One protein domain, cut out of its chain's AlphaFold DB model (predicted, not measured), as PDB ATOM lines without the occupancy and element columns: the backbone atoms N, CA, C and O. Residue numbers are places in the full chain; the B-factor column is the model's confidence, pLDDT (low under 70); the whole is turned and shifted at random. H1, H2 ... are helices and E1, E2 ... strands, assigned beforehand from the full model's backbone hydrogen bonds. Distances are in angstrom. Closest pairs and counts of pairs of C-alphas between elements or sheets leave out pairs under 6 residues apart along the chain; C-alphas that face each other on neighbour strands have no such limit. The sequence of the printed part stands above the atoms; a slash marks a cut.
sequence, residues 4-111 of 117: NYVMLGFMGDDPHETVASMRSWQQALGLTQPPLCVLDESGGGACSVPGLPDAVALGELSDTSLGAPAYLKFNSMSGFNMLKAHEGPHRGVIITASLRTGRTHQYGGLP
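This is residues 4 to 111 of the 117 residues of the protein "Hypothetical protein" of Phaeocystis antarctica (UniProt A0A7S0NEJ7). A twisted sheet of seven strands forms a wall, with the long helix H1 over one face and the short helix H2 over the same face near E2 and E3. No named helix covers the other face: two layers. The printed part has 108 residues, in the order E1 H1 E2 E3 H2 E4 E5 E6 E7; across the mixed sheet the strands run E3 E2 E5 E4 E1 E6 E7. The class is mixed, helices and strands; the whole is compact, with a radius of gyration of the C-alphas of 13.7 A and spans of 46 by 33 by 24 A.

E1, residues 4 to 12, is antiparallel to E4, residues 70 to 75 (N 8 and O 74, 2.8 A), and to E6, residues 92 to 99 (N 7 and O 96, 2.8 A). H1, residues 15 to 28, is on the sheet at a height of 8.8 A, over E4 and E1, and runs along the strands, at 20 degrees to E1 on the local plane; its closest C-alphas to E1 are those of Thr 18 and Gly 12, 5.3 A apart. E2, residues 37 to 39, forms a hairpin with E3, residues 45 to 47 (N 38 and O 46, 2.8 A), and is parallel to E5, residues 81 to 85 (N 37 and O 81, 2.9 A). H2, residues 54 to 59, lies over E3 only just, with 3 C-alphas falling on it; residues 15 to 19 of H1 alone touch it, at a shallow tilt of 6 degrees, opposite ways, the closest C-alphas being those of His 16 and Leu 58, 7.6 A apart. E4 and E5 form a hairpin (N 71 and O 84, 2.8 A), as do E6 and E7, residues 104 to 110 (N 95 and O 107, 2.8 A). E1, H1, E2 and E3, H2, E4 are split strand-helix-strand units, their strands running the same way with others between, with right-handed crossovers. In H1 and H2 every O i to N i+4 pair is within hydrogen-bond range.

E1 begins at C-alpha 4 (25.235, -37.013, 39.588) and is 26.6 A long; H1 is 19.9 A, E4 17.0 A, E6 22.2 A and E7 17.5 A, ending at C-alpha 110 (10.642, -43.431, 26.421).

The C-alphas farthest apart, of Asp 63 and Thr 101, are 46.1 A apart. The printed part has no cut and no long link. The pLDDT is under 70 at residues 43, 51 and 59 to 67.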
ATOM      1  N   ASN A   4      25.198 -37.078  38.123       85.44
ATOM      2  CA  ASN A   4      25.235 -37.013  39.588       85.44
ATOM      3  C   ASN A   4      23.972 -37.621  40.202       85.44
ATOM      4  O   ASN A   4      24.044 -38.367  41.171       85.44
ATOM      5  N   TYR A   5      22.819 -37.291  39.630       92.75
ATOM      6  CA  TYR A   5      21.517 -37.814  40.020       92.75
ATOM      7  C   TYR A   5      20.547 -37.703  38.842       92.75
ATOM      8  O   TYR A   5      20.792 -36.968  37.876       92.75
ATOM      9  N   VAL A   6      19.443 -38.438  38.935       96.38
ATOM     10  CA  VAL A   6      18.369 -38.438  37.947       96.38
ATOM     11  C   VAL A   6      17.028 -38.184  38.623       96.38
ATOM     12  O   VAL A   6      16.776 -38.612  39.749       96.38
ATOM     13  N   MET A   7      16.152 -37.487  37.913       97.44
ATOM     14  CA  MET A   7      14.726 -37.475  38.206       97.44
ATOM     15  C   MET A   7      14.007 -38.252  37.117       97.44
ATOM     16  O   MET A   7      14.325 -38.100  35.937       97.44
ATOM     17  N   LEU A   8      13.045 -39.069  37.520       97.62
ATOM     18  CA  LEU A   8      12.222 -39.860  36.620       97.62
ATOM     19  C   LEU A   8      10.775 -39.385  36.730       97.62
ATOM     20  O   LEU A   8      10.277 -39.148  37.831       97.62
ATOM     21  N   GLY A   9      10.118 -39.233  35.588       97.31
ATOM     22  CA  GLY A   9       8.689 -38.979  35.480       97.31
ATOM     23  C   GLY A   9       8.045 -40.073  34.645       97.31
ATOM     24  O   GLY A   9       8.484 -40.293  33.522       97.31
ATOM     25  N   PHE A  10       7.020 -40.731  35.167       96.81
ATOM     26  CA  PHE A  10       6.261 -41.765  34.469       96.81
ATOM     27  C   PHE A  10       4.835 -41.279  34.277       96.81
ATOM     28  O   PHE A  10       4.249 -40.727  35.205       96.81
ATOM     29  N   MET A  11       4.296 -41.466  33.080       96.00
ATOM     30  CA  MET A  11       2.908 -41.159  32.753       96.00
ATOM     31  C   MET A  11       2.301 -42.396  32.101       96.00
ATOM     32  O   MET A  11       2.728 -42.781  31.008       96.00
ATOM     33  N   GLY A  12       1.342 -43.021  32.774       93.50
ATOM     34  CA  GLY A  12       0.690 -44.242  32.311       93.50
ATOM     35  C   GLY A  12      -0.817 -44.176  32.482       93.50
ATOM     36  O   GLY A  12      -1.327 -43.387  33.274       93.50
ATOM     37  N   ASP A  13      -1.529 -44.982  31.703       92.19
ATOM     38  CA  ASP A  13      -2.987 -45.077  31.800       92.19
ATOM     39  C   ASP A  13      -3.417 -45.869  33.035       92.19
ATOM     40  O   ASP A  13      -4.452 -45.572  33.618       92.19
ATOM     41  N   ASP A  14      -2.588 -46.812  33.478       89.94
ATOM     42  CA  ASP A  14      -2.834 -47.615  34.666       89.94
ATOM     43  C   ASP A  14      -1.823 -47.290  35.791       89.94
ATOM     44  O   ASP A  14      -0.601 -47.316  35.571       89.94
ATOM     45  N   PRO A  15      -2.289 -46.974  37.016       89.88
ATOM     46  CA  PRO A  15      -1.413 -46.730  38.158       89.88
ATOM     47  C   PRO A  15      -0.513 -47.921  38.508       89.88
ATOM     48  O   PRO A  15       0.654 -47.714  38.850       89.88
ATOM     49  N   HIS A  16      -1.011 -49.160  38.403       89.50
ATOM     50  CA  HIS A  16      -0.220 -50.348  38.734       89.50
ATOM     51  C   HIS A  16       0.916 -50.549  37.727       89.50
ATOM     52  O   HIS A  16       2.062 -50.749  38.133       89.50
ATOM     53  N   GLU A  17       0.633 -50.416  36.429       91.44
ATOM     54  CA  GLU A  17       1.637 -50.441  35.362       91.44
ATOM     55  C   GLU A  17       2.681 -49.337  35.563       91.44
ATOM     56  O   GLU A  17       3.886 -49.576  35.457       91.44
ATOM     57  N   THR A  18       2.239 -48.130  35.921       93.25
ATOM     58  CA  THR A  18       3.126 -46.982  36.154       93.25
ATOM     59  C   THR A  18       4.110 -47.255  37.297       93.25
ATOM     60  O   THR A  18       5.310 -46.984  37.169       93.25
ATOM     61  N   VAL A  19       3.634 -47.836  38.401       93.62
ATOM     62  CA  VAL A  19       4.476 -48.217  39.546       93.62
ATOM     63  C   VAL A  19       5.417 -49.367  39.186       93.62
ATOM     64  O   VAL A  19       6.612 -49.287  39.477       93.62
ATOM     65  N   ALA A  20       4.923 -50.403  38.505       93.19
ATOM     66  CA  ALA A  20       5.742 -51.532  38.061       93.19
ATOM     67  C   ALA A  20       6.868 -51.082  37.112       93.19
ATOM     68  O   ALA A  20       8.028 -51.482  37.267       93.19
ATOM     69  N   SER A  21       6.547 -50.178  36.182       95.31
ATOM     70  CA  SER A  21       7.514 -49.516  35.309       95.31
ATOM     71  C   SER A  21       8.571 -48.783  36.136       95.31
ATOM     72  O   SER A  21       9.764 -49.023  35.959       95.31
ATOM     73  N   MET A  22       8.171 -47.936  37.090       95.88
ATOM     74  CA  MET A  22       9.127 -47.234  37.952       95.88
ATOM     75  C   MET A  22      10.077 -48.190  38.681       95.88
ATOM     76  O   MET A  22      11.285 -47.946  38.683       95.88
ATOM     77  N   ARG A  23       9.568 -49.272  39.281       94.81
ATOM     78  CA  ARG A  23      10.409 -50.240  40.004       94.81
ATOM     79  C   ARG A  23      11.417 -50.918  39.081       94.81
ATOM     80  O   ARG A  23      12.596 -50.998  39.428       94.81
ATOM     81  N   SER A  24      10.990 -51.297  37.878       95.44
ATOM     82  CA  SER A  24      11.863 -51.891  36.856       95.44
ATOM     83  C   SER A  24      12.970 -50.923  36.422       95.44
ATOM     84  O   SER A  24      14.141 -51.290  36.347       95.44
ATOM     85  N   TRP A  25      12.625 -49.650  36.226       96.19
ATOM     86  CA  TRP A  25      13.581 -48.587  35.918       96.19
ATOM     87  C   TRP A  25      14.562 -48.314  37.065       96.19
ATOM     88  O   TRP A  25      15.761 -48.172  36.824       96.19
ATOM     89  N   GLN A  26      14.082 -48.260  38.311       95.38
ATOM     90  CA  GLN A  26      14.942 -48.106  39.487       95.38
ATOM     91  C   GLN A  26      15.937 -49.263  39.583       95.38
ATOM     92  O   GLN A  26      17.126 -49.026  39.775       95.38
ATOM     93  N   GLN A  27      15.482 -50.500  39.380       95.38
ATOM     94  CA  GLN A  27      16.345 -51.677  39.380       95.38
ATOM     95  C   GLN A  27      17.379 -51.642  38.246       95.38
ATOM     96  O   GLN A  27      18.569 -51.807  38.511       95.38
ATOM     97  N   ALA A  28      16.953 -51.387  37.006       94.94
ATOM     98  CA  ALA A  28      17.835 -51.360  35.837       94.94
ATOM     99  C   ALA A  28      18.931 -50.287  35.944       94.94
ATOM    100  O   ALA A  28      20.053 -50.485  35.480       94.94
ATOM    101  N   LEU A  29      18.618 -49.158  36.583       93.12
ATOM    102  CA  LEU A  29      19.550 -48.051  36.795       93.12
ATOM    103  C   LEU A  29      20.321 -48.138  38.125       93.12
ATOM    104  O   LEU A  29      21.108 -47.239  38.421       93.12
ATOM    105  N   GLY A  30      20.107 -49.183  38.934       94.44
ATOM    106  CA  GLY A  30      20.746 -49.334  40.247       94.44
ATOM    107  C   GLY A  30      20.372 -48.233  41.249       94.44
ATOM    108  O   GLY A  30      21.191 -47.838  42.076       94.44
ATOM    109  N   LEU A  31      19.157 -47.691  41.145       94.19
ATOM    110  CA  LEU A  31      18.632 -46.621  41.990       94.19
ATOM    111  C   LEU A  31      17.941 -47.188  43.233       94.19
ATOM    112  O   LEU A  31      17.496 -48.335  43.269       94.19
ATOM    113  N   THR A  32      17.813 -46.346  44.256       93.94
ATOM    114  CA  THR A  32      17.052 -46.686  45.457       93.94
ATOM    115  C   THR A  32      15.571 -46.876  45.137       93.94
ATOM    116  O   THR A  32      15.024 -46.251  44.227       93.94
ATOM    117  N   GLN A  33      14.918 -47.724  45.928       92.56
ATOM    118  CA  GLN A  33      13.483 -47.987  45.849       92.56
ATOM    119  C   GLN A  33      12.806 -47.503  47.136       92.56
ATOM    120  O   GLN A  33      12.429 -48.312  47.983       92.56
ATOM    121  N   PRO A  34      12.700 -46.180  47.346       92.69
ATOM    122  CA  PRO A  34      12.055 -45.650  48.536       92.69
ATOM    123  C   PRO A  34      10.552 -45.968  48.534       92.69
ATOM    124  O   PRO A  34       9.981 -46.287  47.475       92.69
ATOM    125  N   PRO A  35       9.908 -45.830  49.704       91.69
ATOM    126  CA  PRO A  35       8.462 -45.880  49.826       91.69
ATOM    127  C   PRO A  35       7.741 -45.032  48.780       91.69
ATOM    128  O   PRO A  35       8.166 -43.915  48.491       91.69
ATOM    129  N   LEU A  36       6.669 -45.568  48.209       91.50
ATOM    130  CA  LEU A  36       5.786 -44.841  47.313       91.50
ATOM    131  C   LEU A  36       4.759 -44.060  48.131       91.50
ATOM    132  O   LEU A  36       3.994 -44.652  48.884       91.50
ATOM    133  N   CYS A  37       4.720 -42.744  47.956       90.44
ATOM    134  CA  CYS A  37       3.638 -41.909  48.462       90.44
ATOM    135  C   CYS A  37       2.604 -41.696  47.371       90.44
ATOM    136  O   CYS A  37       2.939 -41.234  46.285       90.44
ATOM    137  N   VAL A  38       1.350 -42.002  47.642       88.25
ATOM    138  CA  VAL A  38       0.281 -41.787  46.684       88.25
ATOM    139  C   VAL A  38      -0.612 -40.670  47.176       88.25
ATOM    140  O   VAL A  38      -1.042 -40.689  48.326       88.25
ATOM    141  N   LEU A  39      -0.836 -39.687  46.314       86.31
ATOM    142  CA  LEU A  39      -1.603 -38.495  46.629       86.31
ATOM    143  C   LEU A  39      -2.961 -38.521  45.934       86.31
ATOM    144  O   LEU A  39      -3.040 -38.801  44.736       86.31
ATOM    145  N   ASP A  40      -3.993 -38.156  46.682       79.62
ATOM    146  CA  ASP A  40      -5.313 -37.828  46.164       79.62
ATOM    147  C   ASP A  40      -5.352 -36.405  45.567       79.62
ATOM    148  O   ASP A  40      -4.392 -35.628  45.640       79.62
ATOM    149  N   GLU A  41      -6.487 -36.047  44.964       70.75
ATOM    150  CA  GLU A  41      -6.694 -34.729  44.347       70.75
ATOM    151  C   GLU A  41      -6.691 -33.564  45.349       70.75
ATOM    152  O   GLU A  41      -6.424 -32.421  44.977       70.75
ATOM    153  N   SER A  42      -6.954 -33.841  46.629       70.94
ATOM    154  CA  SER A  42      -6.940 -32.852  47.711       70.94
ATOM    155  C   SER A  42      -5.536 -32.639  48.293       70.94
ATOM    156  O   SER A  42      -5.353 -31.790  49.168       70.94
ATOM    157  N   GLY A  43      -4.534 -33.390  47.821       66.50
ATOM    158  CA  GLY A  43      -3.177 -33.388  48.366       66.50
ATOM    159  C   GLY A  43      -3.034 -34.177  49.672       66.50
ATOM    160  O   GLY A  43      -1.957 -34.152  50.273       66.50
ATOM    161  N   GLY A  44      -4.090 -34.875  50.104       70.31
ATOM    162  CA  GLY A  44      -3.991 -35.962  51.070       70.31
ATOM    163  C   GLY A  44      -3.299 -37.162  50.425       70.31
ATOM    164  O   GLY A  44      -3.188 -37.249  49.204       70.31
ATOM    165  N   GLY A  45      -2.752 -38.075  51.221       73.69
ATOM    166  CA  GLY A  45      -2.079 -39.236  50.656       73.69
ATOM    167  C   GLY A  45      -1.555 -40.218  51.686       73.69
ATOM    168  O   GLY A  45      -1.307 -39.860  52.839       73.69
ATOM    169  N   ALA A  46      -1.368 -41.456  51.245       77.75
ATOM    170  CA  ALA A  46      -0.767 -42.526  52.024       77.75
ATOM    171  C   ALA A  46       0.601 -42.872  51.433       77.75
ATOM    172  O   ALA A  46       0.777 -42.917  50.217       77.75
ATOM    173  N   CYS A  47       1.585 -43.116  52.293       81.88
ATOM    174  CA  CYS A  47       2.873 -43.644  51.864       81.88
ATOM    175  C   CYS A  47       2.973 -45.113  52.250       81.88
ATOM    176  O   CYS A  47       2.647 -45.483  53.377       81.88
ATOM    177  N   SER A  48       3.479 -45.942  51.338       79.75
ATOM    178  CA  SER A  48       3.805 -47.335  51.637       79.75
ATOM    179  C   SER A  48       4.752 -47.412  52.835       79.75
ATOM    180  O   SER A  48       5.635 -46.567  52.996       79.75
ATOM    181  N   VAL A  49       4.645 -48.457  53.644       75.75
ATOM    182  CA  VAL A  49       5.617 -48.707  54.713       75.75
ATOM    183  C   VAL A  49       6.851 -49.396  54.114       75.75
ATOM    184  O   VAL A  49       6.690 -50.304  53.295       75.75
ATOM    185  N   PRO A  50       8.087 -49.023  54.506       75.69
ATOM    186  CA  PRO A  50       9.283 -49.748  54.087       75.69
ATOM    187  C   PRO A  50       9.154 -51.257  54.345       75.69
ATOM    188  O   PRO A  50       8.862 -51.677  55.462       75.69
ATOM    189  N   GLY A  51       9.385 -52.070  53.313       69.06
ATOM    190  CA  GLY A  51       9.296 -53.531  53.396       69.06
ATOM    191  C   GLY A  51       7.905 -54.120  53.136       69.06
ATOM    192  O   GLY A  51       7.796 -55.341  53.044       69.06
ATOM    193  N   LEU A  52       6.866 -53.292  52.968       71.56
ATOM    194  CA  LEU A  52       5.568 -53.739  52.459       71.56
ATOM    195  C   LEU A  52       5.458 -53.519  50.940       71.56
ATOM    196  O   LEU A  52       6.062 -52.581  50.414       71.56
ATOM    197  N   PRO A  53       4.690 -54.359  50.218       76.00
ATOM    198  CA  PRO A  53       4.467 -54.179  48.786       76.00
ATOM    199  C   PRO A  53       3.742 -52.865  48.464       76.00
ATOM    200  O   PRO A  53       2.778 -52.509  49.143       76.00
ATOM    201  N   ASP A  54       4.109 -52.211  47.356       79.31
ATOM    202  CA  ASP A  54       3.417 -51.003  46.863       79.31
ATOM    203  C   ASP A  54       1.929 -51.245  46.568       79.31
ATOM    204  O   ASP A  54       1.129 -50.315  46.608       79.31
ATOM    205  N   ALA A  55       1.536 -52.500  46.320       73.38
ATOM    206  CA  ALA A  55       0.142 -52.899  46.155       73.38
ATOM    207  C   ALA A  55      -0.729 -52.544  47.373       73.38
ATOM    208  O   ALA A  55      -1.919 -52.311  47.205       73.38
ATOM    209  N   VAL A  56      -0.150 -52.466  48.579       72.69
ATOM    210  CA  VAL A  56      -0.871 -52.022  49.782       72.69
ATOM    211  C   VAL A  56      -1.190 -50.531  49.687       72.69
ATOM    212  O   VAL A  56      -2.339 -50.149  49.864       72.69
ATOM    213  N   ALA A  57      -0.205 -49.705  49.316       71.62
ATOM    214  CA  ALA A  57      -0.409 -48.268  49.132       71.62
ATOM    215  C   ALA A  57      -1.371 -47.957  47.973       71.62
ATOM    216  O   ALA A  57      -2.141 -47.011  48.061       71.62
ATOM    217  N   LEU A  58      -1.359 -48.767  46.907       74.75
ATOM    218  CA  LEU A  58      -2.329 -48.671  45.811       74.75
ATOM    219  C   LEU A  58      -3.730 -49.144  46.231       74.75
ATOM    220  O   LEU A  58      -4.725 -48.539  45.844       74.75
ATOM    221  N   GLY A  59      -3.806 -50.205  47.038       67.75
ATOM    222  CA  GLY A  59      -5.053 -50.793  47.524       67.75
ATOM    223  C   GLY A  59      -5.820 -49.885  48.485       67.75
ATOM    224  O   GLY A  59      -7.045 -49.828  48.407       67.75
ATOM    225  N   GLU A  60      -5.121 -49.117  49.326       60.00
ATOM    226  CA  GLU A  60      -5.734 -48.100  50.199       60.00
ATOM    227  C   GLU A  60      -6.420 -46.963  49.421       60.00
ATOM    228  O   GLU A  60      -7.236 -46.243  49.992       60.00
ATOM    229  N   LEU A  61      -6.156 -46.832  48.114       57.66
ATOM    230  CA  LEU A  61      -6.803 -45.839  47.249       57.66
ATOM    231  C   LEU A  61      -7.864 -46.424  46.325       57.66
ATOM    232  O   LEU A  61      -8.445 -45.701  45.520       57.66
ATOM    233  N   SER A  62      -8.151 -47.722  46.428       52.88
ATOM    234  CA  SER A  62      -9.257 -48.334  45.677       52.88
ATOM    235  C   SER A  62     -10.600 -47.661  46.001       52.88
ATOM    236  O   SER A  62     -11.496 -47.658  45.162       52.88
ATOM    237  N   ASP A  63     -10.710 -47.052  47.190       52.06
ATOM    238  CA  ASP A  63     -11.852 -46.239  47.626       52.06
ATOM    239  C   ASP A  63     -11.691 -44.729  47.337       52.06
ATOM    240  O   ASP A  63     -12.650 -43.971  47.490       52.06
ATOM    241  N   THR A  64     -10.515 -44.257  46.903       51.62
ATOM    242  CA  THR A  64     -10.234 -42.836  46.645       51.62
ATOM    243  C   THR A  64      -9.661 -42.617  45.247       51.62
ATOM    244  O   THR A  64      -8.473 -42.774  45.013       51.62
ATOM    245  N   SER A  65     -10.542 -42.222  44.321       56.56
ATOM    246  CA  SER A  65     -10.362 -41.352  43.139       56.56
ATOM    247  C   SER A  65      -8.960 -41.097  42.550       56.56
ATOM    248  O   SER A  65      -8.725 -40.004  42.041       56.56
ATOM    249  N   LEU A  66      -8.020 -42.050  42.521       66.44
ATOM    250  CA  LEU A  66      -6.726 -41.806  41.873       66.44
ATOM    251  C   LEU A  66      -6.872 -41.638  40.354       66.44
ATOM    252  O   LEU A  66      -5.910 -41.229  39.724       66.44
ATOM    253  N   GLY A  67      -8.057 -41.942  39.802       62.25
ATOM    254  CA  GLY A  67      -8.491 -41.581  38.456       62.25
ATOM    255  C   GLY A  67      -7.424 -41.855  37.406       62.25
ATOM    256  O   GLY A  67      -6.605 -40.989  37.130       62.25
ATOM    257  N   ALA A  68      -7.435 -43.042  36.796       73.94
ATOM    258  CA  ALA A  68      -6.648 -43.282  35.586       73.94
ATOM    259  C   ALA A  68      -6.865 -42.117  34.600       73.94
ATOM    260  O   ALA A  68      -8.030 -41.806  34.319       73.94
ATOM    261  N   PRO A  69      -5.806 -41.454  34.086       88.50
ATOM    262  CA  PRO A  69      -4.372 -41.816  34.060       88.50
ATOM    263  C   PRO A  69      -3.536 -41.360  35.275       88.50
ATOM    264  O   PRO A  69      -3.933 -40.481  36.027       88.50
ATOM    265  N   ALA A  70      -2.310 -41.882  35.425       90.94
ATOM    266  CA  ALA A  70      -1.423 -41.599  36.558       90.94
ATOM    267  C   ALA A  70      -0.090 -40.931  36.173       90.94
ATOM    268  O   ALA A  70       0.487 -41.188  35.114       90.94
ATOM    269  N   TYR A  71       0.434 -40.101  37.078       93.75
ATOM    270  CA  TYR A  71       1.770 -39.511  37.013       93.75
ATOM    271  C   TYR A  71       2.571 -39.902  38.245       93.75
ATOM    272  O   TYR A  71       2.170 -39.618  39.375       93.75
ATOM    273  N   LEU A  72       3.746 -40.480  38.017       95.00
ATOM    274  CA  LEU A  72       4.696 -40.811  39.065       95.00
ATOM    275  C   LEU A  72       5.970 -39.989  38.903       95.00
ATOM    276  O   LEU A  72       6.540 -39.913  37.815       95.00
ATOM    277  N   LYS A  73       6.463 -39.420  40.003       96.62
ATOM    278  CA  LYS A  73       7.746 -38.722  40.067       96.62
ATOM    279  C   LYS A  73       8.677 -39.373  41.076       96.62
ATOM    280  O   LYS A  73       8.337 -39.479  42.249       96.62
ATOM    281  N   PHE A  74       9.893 -39.666  40.630       97.75
ATOM    282  CA  PHE A  74      10.997 -40.096  41.477       97.75
ATOM    283  C   PHE A  74      12.186 -39.134  41.370       97.75
ATOM    284  O   PHE A  74      12.519 -38.657  40.284       97.75
ATOM    285  N   ASN A  75      12.853 -38.854  42.488       96.62
ATOM    286  CA  ASN A  75      14.098 -38.093  42.539       96.62
ATOM    287  C   ASN A  75      15.171 -38.908  43.268       96.62
ATOM    288  O   ASN A  75      15.081 -39.110  44.479       96.62
ATOM    289  N   SER A  76      16.215 -39.324  42.548       96.25
ATOM    290  CA  SER A  76      17.268 -40.174  43.113       96.25
ATOM    291  C   SER A  76      18.150 -39.464  44.141       96.25
ATOM    292  O   SER A  76      18.858 -40.131  44.886       96.25
ATOM    293  N   MET A  77      18.143 -38.127  44.176       94.25
ATOM    294  CA  MET A  77      18.922 -37.344  45.135       94.25
ATOM    295  C   MET A  77      18.222 -37.252  46.492       94.25
ATOM    296  O   MET A  77      18.869 -37.397  47.522       94.25
ATOM    297  N   SER A  78      16.911 -36.996  46.502       94.38
ATOM    298  CA  SER A  78      16.143 -36.827  47.745       94.38
ATOM    299  C   SER A  78      15.419 -38.091  48.205       94.38
ATOM    300  O   SER A  78      14.924 -38.126  49.326       94.38
ATOM    301  N   GLY A  79      15.294 -39.099  47.339       92.81
ATOM    302  CA  GLY A  79      14.421 -40.249  47.575       92.81
ATOM    303  C   GLY A  79      12.930 -39.913  47.474       92.81
ATOM    304  O   GLY A  79      12.101 -40.751  47.813       92.81
ATOM    305  N   PHE A  80      12.569 -38.709  47.012       93.50
ATOM    306  CA  PHE A  80      11.170 -38.348  46.783       93.50
ATOM    307  C   PHE A  80      10.556 -39.295  45.755       93.50
ATOM    308  O   PHE A  80      11.122 -39.460  44.672       93.50
ATOM    309  N   ASN A  81       9.418 -39.894  46.093       94.44
ATOM    310  CA  ASN A  81       8.761 -40.894  45.269       94.44
ATOM    311  C   ASN A  81       7.246 -40.809  45.438       94.44
ATOM    312  O   ASN A  81       6.715 -41.143  46.497       94.44
ATOM    313  N   MET A  82       6.567 -40.299  44.414       94.00
ATOM    314  CA  MET A  82       5.180 -39.872  44.526       94.00
ATOM    315  C   MET A  82       4.370 -40.251  43.295       94.00
ATOM    316  O   MET A  82       4.783 -39.928  42.183       94.00
ATOM    317  N   LEU A  83       3.198 -40.838  43.504       92.62
ATOM    318  CA  LEU A  83       2.175 -41.109  42.499       92.62
ATOM    319  C   LEU A  83       0.971 -40.187  42.720       92.62
ATOM    320  O   LEU A  83       0.598 -39.918  43.859       92.62
ATOM    321  N   LYS A  84       0.366 -39.700  41.640       90.69
ATOM    322  CA  LYS A  84      -0.876 -38.915  41.665       90.69
ATOM    323  C   LYS A  84      -1.658 -39.087  40.363       90.69
ATOM    324  O   LYS A  84      -1.089 -39.560  39.376       90.69
ATOM    325  N   ALA A  85      -2.903 -38.622  40.336       89.69
ATOM    326  CA  ALA A  85      -3.690 -38.516  39.108       89.69
ATOM    327  C   ALA A  85      -3.005 -37.621  38.049       89.69
ATOM    328  O   ALA A  85      -2.268 -36.672  38.364       89.69
ATOM    329  N   HIS A  86      -3.233 -37.935  36.774       87.12
ATOM    330  CA  HIS A  86      -2.647 -37.263  35.621       87.12
ATOM    331  C   HIS A  86      -3.658 -37.050  34.500       87.12
ATOM    332  O   HIS A  86      -3.935 -37.945  33.716       87.12
ATOM    333  N   GLU A  87      -4.097 -35.811  34.324       84.44
ATOM    334  CA  GLU A  87      -5.046 -35.448  33.264       84.44
ATOM    335  C   GLU A  87      -4.376 -35.129  31.912       84.44
ATOM    336  O   GLU A  87      -5.035 -34.769  30.938       84.44
ATOM    337  N   GLY A  88      -3.045 -35.208  31.834       85.06
ATOM    338  CA  GLY A  88      -2.300 -34.810  30.642       85.06
ATOM    339  C   GLY A  88      -2.360 -35.840  29.502       85.06
ATOM    340  O   GLY A  88      -2.585 -37.033  29.729       85.06
ATOM    341  N   PRO A  89      -2.085 -35.414  28.253       89.62
ATOM    342  CA  PRO A  89      -2.085 -36.304  27.089       89.62
ATOM    343  C   PRO A  89      -0.787 -37.113  26.941       89.62
ATOM    344  O   PRO A  89      -0.661 -37.925  26.027       89.62
ATOM    345  N   HIS A  90       0.223 -36.856  27.773       91.62
ATOM    346  CA  HIS A  90       1.544 -37.454  27.621       91.62
ATOM    347  C   HIS A  90       1.609 -38.840  28.257       91.62
ATOM    348  O   HIS A  90       0.982 -39.098  29.281       91.62
ATOM    349  N   ARG A  91       2.391 -39.734  27.649       94.44
ATOM    350  CA  ARG A  91       2.638 -41.097  28.130       94.44
ATOM    351  C   ARG A  91       4.119 -41.428  28.041       94.44
ATOM    352  O   ARG A  91       4.864 -40.784  27.297       94.44
ATOM    353  N   GLY A  92       4.531 -42.445  28.785       95.81
ATOM    354  CA  GLY A  92       5.906 -42.922  28.792       95.81
ATOM    355  C   GLY A  92       6.732 -42.354  29.937       95.81
ATOM    356  O   GLY A  92       6.210 -41.911  30.961       95.81
ATOM    357  N   VAL A  93       8.048 -42.390  29.752       97.38
ATOM    358  CA  VAL A  93       9.039 -42.021  30.759       97.38
ATOM    359  C   VAL A  93       9.839 -40.813  30.301       97.38
ATOM    360  O   VAL A  93      10.250 -40.696  29.141       97.38
ATOM    361  N   ILE A  94      10.074 -39.913  31.247       97.19
ATOM    362  CA  ILE A  94      10.999 -38.795  31.144       97.19
ATOM    363  C   ILE A  94      12.117 -39.005  32.160       97.19
ATOM    364  O   ILE A  94      11.861 -39.264  33.333       97.19
ATOM    365  N   ILE A  95      13.356 -38.835  31.713       96.56
ATOM    366  CA  ILE A  95      14.554 -38.817  32.547       96.56
ATOM    367  C   ILE A  95      15.127 -37.409  32.497       96.56
ATOM    368  O   ILE A  95      15.524 -36.943  31.433       96.56
ATOM    369  N   THR A  96      15.242 -36.753  33.642       96.75
ATOM    370  CA  THR A  96      16.028 -35.526  33.790       96.75
ATOM    371  C   THR A  96      17.334 -35.876  34.494       96.75
ATOM    372  O   THR A  96      17.342 -36.167  35.689       96.75
ATOM    373  N   ALA A  97      18.442 -35.858  33.759       95.38
ATOM    374  CA  ALA A  97      19.775 -36.155  34.266       95.38
ATOM    375  C   ALA A  97      20.532 -34.862  34.587       95.38
ATOM    376  O   ALA A  97      20.774 -34.036  33.705       95.38
ATOM    377  N   SER A  98      20.949 -34.709  35.845       94.44
ATOM    378  CA  SER A  98      21.907 -33.675  36.233       94.44
ATOM    379  C   SER A  98      23.318 -34.228  36.053       94.44
ATOM    380  O   SER A  98      23.714 -35.188  36.717       94.44
ATOM    381  N   LEU A  99      24.066 -33.673  35.104       92.25
ATOM    382  CA  LEU A  99      25.394 -34.142  34.718       92.25
ATOM    383  C   LEU A  99      26.474 -33.568  35.636       92.25
ATOM    384  O   LEU A  99      26.337 -32.474  36.183       92.25
ATOM    385  N   ARG A 100      27.604 -34.276  35.747       90.19
ATOM    386  CA  ARG A 100      28.774 -33.816  36.524       90.19
ATOM    387  C   ARG A 100      29.316 -32.456  36.091       90.19
ATOM    388  O   ARG A 100      29.922 -31.757  36.891       90.19
ATOM    389  N   THR A 101      29.071 -32.079  34.844       89.00
ATOM    390  CA  THR A 101      29.463 -30.793  34.257       89.00
ATOM    391  C   THR A 101      28.589 -29.620  34.713       89.00
ATOM    392  O   THR A 101      28.824 -28.494  34.288       89.00
ATOM    393  N   GLY A 102      27.562 -29.863  35.537       87.19
ATOM    394  CA  GLY A 102      26.590 -28.849  35.960       87.19
ATOM    395  C   GLY A 102      25.475 -28.596  34.940       87.19
ATOM    396  O   GLY A 102      24.613 -27.753  35.166       87.19
ATOM    397  N   ARG A 103      25.466 -29.329  33.819       92.25
ATOM    398  CA  ARG A 103      24.399 -29.273  32.812       92.25
ATOM    399  C   ARG A 103      23.260 -30.218  33.183       92.25
ATOM    400  O   ARG A 103      23.494 -31.290  33.730       92.25
ATOM    401  N   THR A 104      22.045 -29.855  32.794       94.00
ATOM    402  CA  THR A 104      20.872 -30.729  32.897       94.00
ATOM    403  C   THR A 104      20.428 -31.136  31.504       94.00
ATOM    404  O   THR A 104      20.211 -30.272  30.655       94.00
ATOM    405  N   HIS A 105      20.284 -32.438  31.273       95.44
ATOM    406  CA  HIS A 105      19.693 -32.992  30.055       95.44
ATOM    407  C   HIS A 105      18.389 -33.699  30.390       95.44
ATOM    408  O   HIS A 105      18.255 -34.297  31.456       95.44
ATOM    409  N   GLN A 106      17.436 -33.637  29.467       95.75
ATOM    410  CA  GLN A 106      16.171 -34.341  29.587       95.75
ATOM    411  C   GLN A 106      15.963 -35.233  28.369       95.75
ATOM    412  O   GLN A 106      16.100 -34.786  27.233       95.75
ATOM    413  N   TYR A 107      15.614 -36.486  28.629       93.94
ATOM    414  CA  TYR A 107      15.235 -37.488  27.642       93.94
ATOM    415  C   TYR A 107      13.776 -37.847  27.903       93.94
ATOM    416  O   TYR A 107      13.385 -37.968  29.060       93.94
ATOM    417  N   GLY A 108      12.950 -37.973  26.871       93.56
ATOM    418  CA  GLY A 108      11.512 -38.174  27.045       93.56
ATOM    419  C   GLY A 108      10.889 -38.978  25.917       93.56
ATOM    420  O   GLY A 108      11.542 -39.243  24.911       93.56
ATOM    421  N   GLY A 109       9.627 -39.368  26.111       87.44
ATOM    422  CA  GLY A 109       8.911 -40.246  25.181       87.44
ATOM    423  C   GLY A 109       9.426 -41.686  25.206       87.44
ATOM    424  O   GLY A 109       9.234 -42.424  24.244       87.44
ATOM    425  N   LEU A 110      10.117 -42.078  26.281       96.25
ATOM    426  CA  LEU A 110      10.642 -43.431  26.421       96.25
ATOM    427  C   LEU A 110       9.500 -44.394  26.794       96.25
ATOM    428  O   LEU A 110       8.597 -43.991  27.534       96.25
ATOM    429  N   PRO A 111       9.511 -45.651  26.325       95.88
ATOM    430  CA  PRO A 111       8.468 -46.617  26.668       95.88
ATOM    431  C   PRO A 111       8.423 -46.909  28.175       95.88
ATOM    432  O   PRO A 111       9.474 -47.067  28.800       95.88
TER     433      PRO A 111